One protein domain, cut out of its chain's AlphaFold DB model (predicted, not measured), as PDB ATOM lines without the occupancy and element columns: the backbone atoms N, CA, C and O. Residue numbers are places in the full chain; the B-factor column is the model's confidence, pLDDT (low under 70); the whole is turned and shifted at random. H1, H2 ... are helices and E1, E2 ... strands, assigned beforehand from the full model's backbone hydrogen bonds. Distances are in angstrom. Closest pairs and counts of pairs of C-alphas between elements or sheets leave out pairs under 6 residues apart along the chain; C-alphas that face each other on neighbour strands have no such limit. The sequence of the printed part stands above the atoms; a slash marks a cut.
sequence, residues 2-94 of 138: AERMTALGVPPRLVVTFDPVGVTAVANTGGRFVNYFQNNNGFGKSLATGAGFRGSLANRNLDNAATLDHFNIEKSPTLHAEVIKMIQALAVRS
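Overview. This is residues 2 to 94 of the 138 residues of an uncharacterized protein of Azorhizobium sp. 35-67-15 (UniProt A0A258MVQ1). The chain winds in loosely formed stacked turns: E1, E2 and E3 make one wall, a parallel sheet, and residues 19 to 31 and 38 to 55 loop back between them as a second wall of links. The long helix H2 lies outside this coil and only grazes the sheet, while short H1 sits near the E1 end of the stack. The printed part has 93 residues with two named helices and three named strands, in the order H1 E1 E2 E3 H2; the class is mixed, helices and strands, with 39 residues in named elements, under half. The whole is compact, with a radius of gyration of the C-alphas of 13.7 A and spans of 39 by 30 by 17 A.

Arrangement. The sheet runs E1, residues 14 to 18, E2, residues 32 to 37, and E3, residues 56 to 61. E1 and E2 are parallel at 6 degrees, with N 15 and O 32 2.9 A apart, within hydrogen-bond range. E2 and E3 are parallel at 13 degrees, with N 60 and O 35 2.7 A apart, also within range. Outside the named strands, residues 25 to 26 pair with residues 48 to 49, parallel. H2, residues 77 to 92, is on the sheet but only grazes it with residues 79 to 90; its closest C-alphas to E1 are those of Val 83 and Val 16, 7.7 A apart. H1, residues 2 to 7, is not on the sheet and is apart from H2; its closest C-alphas to E1 are those of Ala 2 and Val 15, 7.3 A apart. In H1 and H2 every O i to N i+4 pair is within hydrogen-bond range.

Along the chain. E1 begins with C-alpha 14 at (210.112, 237.332, 306.526) and is 13.5 A long; E2 and E3 are 16.3 A each. H1 is 8.7 A long, from C-alpha 2 at (205.178, 244.829, 308.428). H2, 22.7 A, ends with C-alpha 92 at (219.817, 230.894, 298.628).

Size, cuts and confidence. The two C-alphas farthest apart, those of Gly 9 and Ala 66, are 40.2 A apart. The printed part has no cut. The links E1 to E2, E2 to E3 and E3 to H2 are long. Mean pLDDT of the printed part is 92.6; residues 93 to 94 are under 70.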
ATOM      1  N   ALA A   2     205.234 245.435 309.766       89.38
ATOM      2  CA  ALA A   2     205.178 244.829 308.428       89.38
ATOM      3  C   ALA A   2     204.242 245.545 307.438       89.38
ATOM      4  O   ALA A   2     204.638 245.837 306.315       89.38
ATOM      5  N   GLU A   3     203.033 245.893 307.880       89.12
ATOM      6  CA  GLU A   3     202.055 246.640 307.075       89.12
ATOM      7  C   GLU A   3     202.595 247.997 306.626       89.12
ATOM      8  O   GLU A   3     202.497 248.364 305.457       89.12
ATOM      9  N   ARG A   4     203.243 248.719 307.550       91.31
ATOM     10  CA  ARG A   4     203.856 250.017 307.262       91.31
ATOM     11  C   ARG A   4     204.980 249.885 306.238       91.31
ATOM     12  O   ARG A   4     205.067 250.715 305.347       91.31
ATOM     13  N   MET A   5     205.808 248.847 306.336       93.12
ATOM     14  CA  MET A   5     206.860 248.577 305.354       93.12
ATOM     15  C   MET A   5     206.284 248.290 303.959       93.12
ATOM     16  O   MET A   5     206.771 248.850 302.980       93.12
ATOM     17  N   THR A   6     205.210 247.493 303.862       90.50
ATOM     18  CA  THR A   6     204.509 247.276 302.586       90.50
ATOM     19  C   THR A   6     203.954 248.584 302.020       90.50
ATOM     20  O   THR A   6     204.144 248.859 300.840       90.50
ATOM     21  N   ALA A   7     203.312 249.411 302.853       91.19
ATOM     22  CA  ALA A   7     202.762 250.701 302.432       91.19
ATOM     23  C   ALA A   7     203.844 251.680 301.942       91.19
ATOM     24  O   ALA A   7     203.579 252.509 301.078       91.19
ATOM     25  N   LEU A   8     205.069 251.561 302.460       95.94
ATOM     26  CA  LEU A   8     206.240 252.324 302.019       95.94
ATOM     27  C   LEU A   8     206.950 251.702 300.800       95.94
ATOM     28  O   LEU A   8     208.026 252.158 300.423       95.94
ATOM     29  N   GLY A   9     206.380 250.661 300.183       93.88
ATOM     30  CA  GLY A   9     206.914 250.030 298.972       93.88
ATOM     31  C   GLY A   9     208.022 249.000 299.210       93.88
ATOM     32  O   GLY A   9     208.577 248.475 298.247       93.88
ATOM     33  N   VAL A  10     208.330 248.662 300.466       94.25
ATOM     34  CA  VAL A  10     209.376 247.690 300.828       94.25
ATOM     35  C   VAL A  10     208.760 246.541 301.637       94.25
ATOM     36  O   VAL A  10     208.998 246.428 302.840       94.25
ATOM     37  N   PRO A  11     207.925 245.678 301.027       91.94
ATOM     38  CA  PRO A  11     207.263 244.603 301.759       91.94
ATOM     39  C   PRO A  11     208.289 243.613 302.343       91.94
ATOM     40  O   PRO A  11     209.166 243.128 301.617       91.94
ATOM     41  N   PRO A  12     208.194 243.263 303.639       93.38
ATOM     42  CA  PRO A  12     209.126 242.329 304.254       93.38
ATOM     43  C   PRO A  12     208.919 240.916 303.700       93.38
ATOM     44  O   PRO A  12     207.793 240.444 303.537       93.38
ATOM     45  N   ARG A  13     210.021 240.200 303.448       95.19
ATOM     46  CA  ARG A  13     209.976 238.800 302.983       95.19
ATOM     47  C   ARG A  13     209.751 237.804 304.118       95.19
ATOM     48  O   ARG A  13     209.149 236.755 303.892       95.19
ATOM     49  N   LEU A  14     210.248 238.125 305.310       96.38
ATOM     50  CA  LEU A  14     210.112 237.332 306.526       96.38
ATOM     51  C   LEU A  14     209.900 238.263 307.715       96.38
ATOM     52  O   LEU A  14     210.620 239.247 307.864       96.38
ATOM     53  N   VAL A  15     208.930 237.921 308.552       96.00
ATOM     54  CA  VAL A  15     208.677 238.555 309.843       96.00
ATOM     55  C   VAL A  15     208.595 237.449 310.881       96.00
ATOM     56  O   VAL A  15     207.874 236.469 310.688       96.00
ATOM     57  N   VAL A  16     209.351 237.602 311.962       96.88
ATOM     58  CA  VAL A  16     209.324 236.686 313.099       96.88
ATOM     59  C   VAL A  16     208.943 237.476 314.339       96.88
ATOM     60  O   VAL A  16     209.512 238.539 314.581       96.88
ATOM     61  N   THR A  17     207.981 236.971 315.102       95.81
ATOM     62  CA  THR A  17     207.576 237.540 316.390       95.81
ATOM     63  C   THR A  17     207.840 236.545 317.511       95.81
ATOM     64  O   THR A  17     207.663 235.339 317.337       95.81
ATOM     65  N   PHE A  18     208.269 237.081 318.650       96.31
ATOM     66  CA  PHE A  18     208.462 236.363 319.901       96.31
ATOM     67  C   PHE A  18     207.508 236.980 320.918       96.31
ATOM     68  O   PHE A  18     207.676 238.136 321.292       96.31
ATOM     69  N   ASP A  19     206.462 236.234 321.252       95.25
ATOM     70  CA  ASP A  19     205.421 236.553 322.229       95.25
ATOM     71  C   ASP A  19     204.847 237.983 322.127       95.25
ATOM     72  O   ASP A  19     204.935 238.780 323.062       95.25
ATOM     73  N   PRO A  20     204.274 238.364 320.968       92.69
ATOM     74  CA  PRO A  20     203.825 239.731 320.736       92.69
ATOM     75  C   PRO A  20     202.612 240.099 321.607       92.69
ATOM     76  O   PRO A  20     201.616 239.381 321.621       92.69
ATOM     77  N   VAL A  21     202.658 241.275 322.245       88.88
ATOM     78  CA  VAL A  21     201.576 241.802 323.114       88.88
ATOM     79  C   VAL A  21     200.673 242.851 322.453       88.88
ATOM     80  O   VAL A  21     199.595 243.142 322.958       88.88
ATOM     81  N   GLY A  22     201.093 243.445 321.331       78.56
ATOM     82  CA  GLY A  22     200.395 244.592 320.721       78.56
ATOM     83  C   GLY A  22     199.861 244.374 319.304       78.56
ATOM     84  O   GLY A  22     199.074 245.178 318.816       78.56
ATOM     85  N   VAL A  23     200.287 243.311 318.620       77.06
ATOM     86  CA  VAL A  23     199.863 243.013 317.246       77.06
ATOM     87  C   VAL A  23     199.218 241.643 317.247       77.06
ATOM     88  O   VAL A  23     199.870 240.665 317.588       77.06
ATOM     89  N   THR A  24     197.952 241.586 316.849       79.81
ATOM     90  CA  THR A  24     197.168 240.344 316.777       79.81
ATOM     91  C   THR A  24     196.699 240.029 315.365       79.81
ATOM     92  O   THR A  24     196.201 238.936 315.127       79.81
ATOM     93  N   ALA A  25     196.881 240.940 314.406       87.19
ATOM     94  CA  ALA A  25     196.519 240.730 313.011       87.19
ATOM     95  C   ALA A  25     197.582 241.283 312.057       87.19
ATOM     96  O   ALA A  25     198.279 242.245 312.376       87.19
ATOM     97  N   VAL A  26     197.696 240.657 310.886       89.75
ATOM     98  CA  VAL A  26     198.588 241.076 309.801       89.75
ATOM     99  C   VAL A  26     197.783 241.213 308.511       89.75
ATOM    100  O   VAL A  26     197.301 240.219 307.968       89.75
ATOM    101  N   ALA A  27     197.651 242.434 308.006       88.94
ATOM    102  CA  ALA A  27     196.930 242.790 306.787       88.94
ATOM    103  C   ALA A  27     197.877 243.256 305.665       88.94
ATOM    104  O   ALA A  27     199.069 243.469 305.873       88.94
ATOM    105  N   ASN A  28     197.344 243.401 304.448       88.88
ATOM    106  CA  ASN A  28     197.987 244.081 303.311       88.88
ATOM    107  C   ASN A  28     199.497 243.784 303.112       88.88
ATOM    108  O   ASN A  28     200.330 244.684 302.993       88.88
ATOM    109  N   THR A  29     199.884 242.508 303.138       90.44
ATOM    110  CA  THR A  29     201.278 242.068 302.964       90.44
ATOM    111  C   THR A  29     201.343 240.618 302.476       90.44
ATOM    112  O   THR A  29     200.401 239.844 302.662       90.44
ATOM    113  N   GLY A  30     202.443 240.250 301.810       89.38
ATOM    114  CA  GLY A  30     202.621 238.957 301.128       89.38
ATOM    115  C   GLY A  30     203.809 238.115 301.612       89.38
ATOM    116  O   GLY A  30     204.131 237.107 300.989       89.38
ATOM    117  N   GLY A  31     204.496 238.537 302.677       93.19
ATOM    118  CA  GLY A  31     205.673 237.843 303.211       93.19
ATOM    119  C   GLY A  31     205.361 236.540 303.957       93.19
ATOM    120  O   GLY A  31     204.211 236.115 304.084       93.19
ATOM    121  N   ARG A  32     206.407 235.897 304.487       96.19
ATOM    122  CA  ARG A  32     206.267 234.781 305.430       96.19
ATOM    123  C   ARG A  32     206.292 235.296 306.867       96.19
ATOM    124  O   ARG A  32     207.200 236.030 307.236       96.19
ATOM    125  N   PHE A  33     205.330 234.876 307.674       96.75
ATOM    126  CA  PHE A  33     205.170 235.279 309.065       96.75
ATOM    127  C   PHE A  33     205.285 234.052 309.958       96.75
ATOM    128  O   PHE A  33     204.632 233.039 309.708       96.75
ATOM    129  N   VAL A  34     206.120 234.138 310.987       97.56
ATOM    130  CA  VAL A  34     206.252 233.100 312.010       97.56
ATOM    131  C   VAL A  34     206.098 233.750 313.371       97.56
ATOM    132  O   VAL A  34     206.816 234.691 313.688       97.56
ATOM    133  N   ASN A  35     205.164 233.249 314.162       97.06
ATOM    134  CA  ASN A  35     204.901 233.731 315.505       97.06
ATOM    135  C   ASN A  35     205.188 232.619 316.503       97.06
ATOM    136  O   ASN A  35     204.511 231.596 316.470       97.06
ATOM    137  N   TYR A  36     206.176 232.819 317.367       97.62
ATOM    138  CA  TYR A  36     206.413 231.979 318.535       97.62
ATOM    139  C   TYR A  36     205.726 232.642 319.723       97.62
ATOM    140  O   TYR A  36     206.051 233.784 320.033       97.62
ATOM    141  N   PHE A  37     204.767 231.974 320.353       96.25
ATOM    142  CA  PHE A  37     203.957 232.562 321.425       96.25
ATOM    143  C   PHE A  37     203.563 231.504 322.452       96.25
ATOM    144  O   PHE A  37     203.552 230.313 322.139       96.25
ATOM    145  N   GLN A  38     203.187 231.949 323.643       95.38
ATOM    146  CA  GLN A  38     202.487 231.137 324.634       95.38
ATOM    147  C   GLN A  38     201.119 231.766 324.903       95.38
ATOM    148  O   GLN A  38     201.005 232.963 325.142       95.38
ATOM    149  N   ASN A  39     200.059 230.968 324.858       91.12
ATOM    150  CA  ASN A  39     198.713 231.418 325.201       91.12
ATOM    151  C   ASN A  39     198.469 231.427 326.712       91.12
ATOM    152  O   ASN A  39     197.596 232.164 327.182       91.12
ATOM    153  N   ASN A  40     199.206 230.602 327.458       91.25
ATOM    154  CA  ASN A  40     199.014 230.381 328.890       91.25
ATOM    155  C   ASN A  40     199.833 231.319 329.799       91.25
ATOM    156  O   ASN A  40     199.664 231.261 331.014       91.25
ATOM    157  N   ASN A  41     200.682 232.188 329.241       89.19
ATOM    158  CA  ASN A  41     201.562 233.065 330.022       89.19
ATOM    159  C   ASN A  41     200.964 234.460 330.315       89.19
ATOM    160  O   ASN A  41     201.548 235.233 331.068       89.19
ATOM    161  N   GLY A  42     199.804 234.787 329.731       87.31
ATOM    162  CA  GLY A  42     199.106 236.066 329.923       87.31
ATOM    163  C   GLY A  42     199.558 237.218 329.017       87.31
ATOM    164  O   GLY A  42     198.919 238.268 329.040       87.31
ATOM    165  N   PHE A  43     200.587 237.027 328.188       88.25
ATOM    166  CA  PHE A  43     201.168 238.070 327.339       88.25
ATOM    167  C   PHE A  43     200.877 237.830 325.858       88.25
ATOM    168  O   PHE A  43     200.037 238.517 325.270       88.25
ATOM    169  N   GLY A  44     201.570 236.868 325.248       84.12
ATOM    170  CA  GLY A  44     201.493 236.642 323.815       84.12
ATOM    171  C   GLY A  44     200.162 236.069 323.352       84.12
ATOM    172  O   GLY A  44     199.402 235.433 324.090       84.12
ATOM    173  N   LYS A  45     199.872 236.310 322.073       89.38
ATOM    174  CA  LYS A  45     198.726 235.732 321.371       89.38
ATOM    175  C   LYS A  45     199.143 235.194 320.012       89.38
ATOM    176  O   LYS A  45     200.149 235.603 319.426       89.38
ATOM    177  N   SER A  46     198.324 234.289 319.488       93.12
ATOM    178  CA  SER A  46     198.384 233.935 318.078       93.12
ATOM    179  C   SER A  46     198.098 235.166 317.209       93.12
ATOM    180  O   SER A  46     197.278 236.020 317.543       93.12
ATOM    181  N   LEU A  47     198.779 235.247 316.069       93.81
ATOM    182  CA  LEU A  47     198.477 236.227 315.035       93.81
ATOM    183  C   LEU A  47     197.339 235.712 314.150       93.81
ATOM    184  O   LEU A  47     197.269 234.523 313.838       93.81
ATOM    185  N   ALA A  48     196.500 236.617 313.675       94.12
ATOM    186  CA  ALA A  48     195.489 236.376 312.659       94.12
ATOM    187  C   ALA A  48     195.882 237.037 311.329       94.12
ATOM    188  O   ALA A  48     196.670 237.983 311.274       94.12
ATOM    189  N   THR A  49     195.315 236.551 310.229       94.50
ATOM    190  CA  THR A  49     195.422 237.214 308.925       94.50
ATOM    191  C   THR A  49     194.284 238.216 308.759       94.50
ATOM    192  O   THR A  49     193.125 237.866 308.970       94.50
ATOM    193  N   GLY A  50     194.608 239.444 308.363       92.19
ATOM    194  CA  GLY A  50     193.643 240.494 308.042       92.19
ATOM    195  C   GLY A  50     193.367 240.618 306.540       92.19
ATOM    196  O   GLY A  50     193.901 239.873 305.714       92.19
ATOM    197  N   ALA A  51     192.546 241.601 306.171       92.69
ATOM    198  CA  ALA A  51     192.206 241.875 304.777       92.69
ATOM    199  C   ALA A  51     193.454 242.161 303.918       92.69
ATOM    200  O   ALA A  51     194.407 242.813 304.349       92.69
ATOM    201  N   GLY A  52     193.462 241.659 302.681       90.19
ATOM    202  CA  GLY A  52     194.579 241.861 301.754       90.19
ATOM    203  C   GLY A  52     195.870 241.118 302.125       90.19
ATOM    204  O   GLY A  52     196.895 241.334 301.479       90.19
ATOM    205  N   PHE A  53     195.855 240.238 303.133       94.50
ATOM    206  CA  PHE A  53     196.967 239.326 303.386       94.50
ATOM    207  C   PHE A  53     197.079 238.295 302.255       94.50
ATOM    208  O   PHE A  53     196.104 237.646 301.884       94.50
ATOM    209  N   ARG A  54     198.279 238.151 301.688       92.88
ATOM    210  CA  ARG A  54     198.572 237.250 300.552       92.88
ATOM    211  C   ARG A  54     199.764 236.328 300.829       92.88
ATOM    212  O   ARG A  54     200.290 235.707 299.910       92.88
ATOM    213  N   GLY A  55     200.242 236.324 302.071       93.62
ATOM    214  CA  GLY A  55     201.448 235.627 302.498       93.62
ATOM    215  C   GLY A  55     201.171 234.260 303.113       93.62
ATOM    216  O   GLY A  55     200.143 233.634 302.876       93.62
ATOM    217  N   SER A  56     202.103 233.810 303.951       96.00
ATOM    218  CA  SER A  56     201.920 232.623 304.798       96.00
ATOM    219  C   SER A  56     202.136 232.995 306.257       96.00
ATOM    220  O   SER A  56     203.044 233.767 306.558       96.00
ATOM    221  N   LEU A  57     201.307 232.455 307.148       96.69
ATOM    222  CA  LEU A  57     201.381 232.688 308.587       96.69
ATOM    223  C   LEU A  57     201.485 231.352 309.323       96.69
ATOM    224  O   LEU A  57     200.652 230.471 309.135       96.69
ATOM    225  N   ALA A  58     202.504 231.216 310.169       97.62
ATOM    226  CA  ALA A  58     202.708 230.070 311.042       97.62
ATOM    227  C   ALA A  58     202.702 230.523 312.506       97.62
ATOM    228  O   ALA A  58     203.636 231.178 312.962       97.62
ATOM    229  N   ASN A  59     201.662 230.140 313.241       97.44
ATOM    230  CA  ASN A  59     201.584 230.307 314.689       97.44
ATOM    231  C   ASN A  59     202.140 229.049 315.366       97.44
ATOM    232  O   ASN A  59     201.584 227.964 315.210       97.44
ATOM    233  N   ARG A  60     203.238 229.191 316.108       97.38
ATOM    234  CA  ARG A  60     203.891 228.133 316.881       97.38
ATOM    235  C   ARG A  60     203.654 228.370 318.364       97.38
ATOM    236  O   ARG A  60     204.310 229.209 318.972       97.38
ATOM    237  N   ASN A  61     202.695 227.627 318.903       96.44
ATOM    238  CA  ASN A  61     202.397 227.648 320.325       96.44
ATOM    239  C   ASN A  61     203.501 226.900 321.099       96.44
ATOM    240  O   ASN A  61     203.817 225.756 320.770       96.44
ATOM    241  N   LEU A  62     204.074 227.556 322.105       96.81
ATOM    242  CA  LEU A  62     205.125 227.052 322.985       96.81
ATOM    243  C   LEU A  62     204.648 226.864 324.436       96.81
ATOM    244  O   LEU A  62     205.474 226.836 325.344       96.81
ATOM    245  N   ASP A  63     203.342 226.702 324.670       95.56
ATOM    246  CA  ASP A  63     202.747 226.481 326.001       95.56
ATOM    247  C   ASP A  63     203.411 225.325 326.776       95.56
ATOM    248  O   ASP A  63     203.471 225.352 328.002       95.56
ATOM    249  N   ASN A  64     203.940 224.321 326.062       95.19
ATOM    250  CA  ASN A  64     204.610 223.150 326.646       95.19
ATOM    251  C   ASN A  64     206.112 223.363 326.927       95.19
ATOM    252  O   ASN A  64     206.770 222.476 327.471       95.19
ATOM    253  N   ALA A  65     206.686 224.502 326.538       94.00
ATOM    254  CA  ALA A  65     208.087 224.826 326.780       94.00
ATOM    255  C   ALA A  65     208.236 225.515 328.144       94.00
ATOM    256  O   ALA A  65     208.366 226.731 328.221       94.00
ATOM    257  N   ALA A  66     208.223 224.728 329.224       89.81
ATOM    258  CA  ALA A  66     208.176 225.228 330.604       89.81
ATOM    259  C   ALA A  66     209.368 226.113 331.029       89.81
ATOM    260  O   ALA A  66     209.275 226.828 332.020       89.81
ATOM    261  N   THR A  67     210.493 226.060 330.313       94.06
ATOM    262  CA  THR A  67     211.657 226.924 330.570       94.06
ATOM    263  C   THR A  67     211.553 228.288 329.894       94.06
ATOM    264  O   THR A  67     212.401 229.146 330.144       94.06
ATOM    265  N   LEU A  68     210.554 228.480 329.025       95.81
ATOM    266  CA  LEU A  68     210.342 229.715 328.290       95.81
ATOM    267  C   LEU A  68     209.212 230.542 328.901       95.81
ATOM    268  O   LEU A  68     208.179 230.000 329.293       95.81
ATOM    269  N   ASP A  69     209.407 231.854 328.920       94.62
ATOM    270  CA  ASP A  69     208.416 232.852 329.305       94.62
ATOM    271  C   ASP A  69     208.491 234.084 328.388       94.62
ATOM    272  O   ASP A  69     209.339 234.176 327.495       94.62
ATOM    273  N   HIS A  70     207.608 235.054 328.624       95.44
ATOM    274  CA  HIS A  70     207.557 236.309 327.873       95.44
ATOM    275  C   HIS A  70     208.891 237.082 327.857       95.44
ATOM    276  O   HIS A  70     209.181 237.803 326.904       95.44
ATOM    277  N   PHE A  71     209.710 236.941 328.902       95.56
ATOM    278  CA  PHE A  71     210.955 237.680 329.098       95.56
ATOM    279  C   PHE A  71     212.197 236.937 328.606       95.56
ATOM    280  O   PHE A  71     213.293 237.500 328.679       95.56
ATOM    281  N   ASN A  72     212.083 235.674 328.194       96.94
ATOM    282  CA  ASN A  72     213.237 234.885 327.769       96.94
ATOM    283  C   ASN A  72     213.028 234.083 326.473       96.94
ATOM    284  O   ASN A  72     213.996 233.542 325.930       96.94
ATOM    285  N   ILE A  73     211.804 234.001 325.950       96.88
ATOM    286  CA  ILE A  73     211.480 233.313 324.696       96.88
ATOM    287  C   ILE A  73     212.327 233.827 323.527       96.88
ATOM    288  O   ILE A  73     212.803 233.049 322.698       96.88
ATOM    289  N   GLU A  74     212.598 235.127 323.498       96.06
ATOM    290  CA  GLU A  74     213.453 235.797 322.526       96.06
ATOM    291  C   GLU A  74     214.945 235.524 322.740       96.06
ATOM    292  O   GLU A  74     215.741 235.885 321.879       96.06
ATOM    293  N   LYS A  75     215.341 234.885 323.846       97.88
ATOM    294  CA  LYS A  75     216.721 234.459 324.139       97.88
ATOM    295  C   LYS A  75     216.981 232.989 323.795       97.88
ATOM    296  O   LYS A  75     218.119 232.541 323.909       97.88
ATOM    297  N   SER A  76     215.959 232.228 323.394       98.00
ATOM    298  CA  SER A  76     216.074 230.783 323.166       98.00
ATOM    299  C   SER A  76     217.039 230.436 322.017       98.00
ATOM    300  O   SER A  76     216.732 230.738 320.856       98.00
ATOM    301  N   PRO A  77     218.151 229.712 322.282       97.75
ATOM    302  CA  PRO A  77     219.099 229.317 321.236       97.75
ATOM    303  C   PRO A  77     218.464 228.430 320.161       97.75
ATOM    304  O   PRO A  77     218.784 228.541 318.978       97.75
ATOM    305  N   THR A  78     217.521 227.571 320.557       97.38
ATOM    306  CA  THR A  78     216.790 226.694 319.633       97.38
ATOM    307  C   THR A  78     215.945 227.510 318.659       97.38
ATOM    308  O   THR A  78     216.010 227.285 317.449       97.38
ATOM    309  N   LEU A  79     215.192 228.499 319.156       98.06
ATOM    310  CA  LEU A  79     214.376 229.352 318.291       98.06
ATOM    311  C   LEU A  79     215.250 230.246 317.401       98.06
ATOM    312  O   LEU A  79     214.934 230.442 316.228       98.06
ATOM    313  N   HIS A  80     216.388 230.730 317.907       98.44
ATOM    314  CA  HIS A  80     217.367 231.458 317.090       98.44
ATOM    315  C   HIS A  80     217.897 230.611 315.937       98.44
ATOM    316  O   HIS A  80     217.916 231.085 314.800       98.44
ATOM    317  N   ALA A  81     218.276 229.357 316.192       98.50
ATOM    318  CA  ALA A  81     218.762 228.449 315.156       98.50
ATOM    319  C   ALA A  81     217.713 228.221 314.055       98.50
ATOM    320  O   ALA A  81     218.041 228.236 312.863       98.50
ATOM    321  N   GLU A  82     216.437 228.078 314.430       98.06
ATOM    322  CA  GLU A  82     215.341 228.014 313.462       98.06
ATOM    323  C   GLU A  82     215.259 229.287 312.617       98.06
ATOM    324  O   GLU A  82     215.235 229.207 311.386       98.06
ATOM    325  N   VAL A  83     215.258 230.463 313.248       98.12
ATOM    326  CA  VAL A  83     215.161 231.755 312.553       98.12
ATOM    327  C   VAL A  83     216.331 231.981 311.604       98.12
ATOM    328  O   VAL A  83     216.118 232.370 310.455       98.12
ATOM    329  N   ILE A  84     217.554 231.664 312.022       98.00
ATOM    330  CA  ILE A  84     218.748 231.768 311.179       98.00
ATOM    331  C   ILE A  84     218.607 230.878 309.940       98.00
ATOM    332  O   ILE A  84     218.834 231.344 308.823       98.00
ATOM    333  N   LYS A  85     218.143 229.632 310.096       97.50
ATOM    334  CA  LYS A  85     217.873 228.736 308.961       97.50
ATOM    335  C   LYS A  85     216.822 229.317 308.013       97.50
ATOM    336  O   LYS A  85     216.948 229.202 306.791       97.50
ATOM    337  N   MET A  86     215.787 229.966 308.553       96.69
ATOM    338  CA  MET A  86     214.779 230.654 307.742       96.69
ATOM    339  C   MET A  86     215.385 231.803 306.932       96.69
ATOM    340  O   MET A  86     215.082 231.916 305.746       96.69
ATOM    341  N   ILE A  87     216.257 232.610 307.539       96.19
ATOM    342  CA  ILE A  87     216.960 233.715 306.871       96.19
ATOM    343  C   ILE A  87     217.884 233.180 305.771       96.19
ATOM    344  O   ILE A  87     217.815 233.640 304.630       96.19
ATOM    345  N   GLN A  88     218.692 232.160 306.068       96.38
ATOM    346  CA  GLN A  88     219.592 231.528 305.095       96.38
ATOM    347  C   GLN A  88     218.830 230.986 303.876       96.38
ATOM    348  O   GLN A  88     219.246 231.192 302.734       96.38
ATOM    349  N   ALA A  89     217.664 230.365 304.087       93.88
ATOM    350  CA  ALA A  89     216.828 229.865 302.997       93.88
ATOM    351  C   ALA A  89     216.328 230.975 302.052       93.88
ATOM    352  O   ALA A  89     216.085 230.716 300.871       93.88
ATOM    353  N   LEU A  90     216.184 232.213 302.538       91.12
ATOM    354  CA  LEU A  90     215.817 233.356 301.696       91.12
ATOM    355  C   LEU A  90     216.986 233.826 300.831       91.12
ATOM    356  O   LEU A  90     216.755 234.189 299.680       91.12
ATOM    357  N   ALA A  91     218.214 233.778 301.353       85.81
ATOM    358  CA  ALA A  91     219.416 234.181 300.624       85.81
ATOM    359  C   ALA A  91     219.724 233.234 299.449       85.81
ATOM    360  O   ALA A  91     220.068 233.679 298.352       85.81
ATOM    361  N   VAL A  92     219.525 231.925 299.644       77.31
ATOM    362  CA  VAL A  92     219.817 230.894 298.628       77.31
ATOM    363  C   VAL A  92     218.792 230.888 297.483       77.31
ATOM    364  O   VAL A  92     219.127 230.539 296.351       77.31
ATOM    365  N   ARG A  93     217.546 231.324 297.722       63.03
ATOM    366  CA  ARG A  93     216.447 231.268 296.733       63.03
ATOM    367  C   ARG A  93     216.533 232.323 295.616       63.03
ATOM    368  O   ARG A  93     215.584 232.484 294.855       63.03
ATOM    369  N   SER A  94     217.651 233.034 295.512       58.16
ATOM    370  CA  SER A  94     217.849 234.158 294.589       58.16
ATOM    371  C   SER A  94     218.195 233.745 293.152       58.16
ATOM    372  O   SER A  94     218.200 234.598 292.272       58.16
TER     373      SER A  94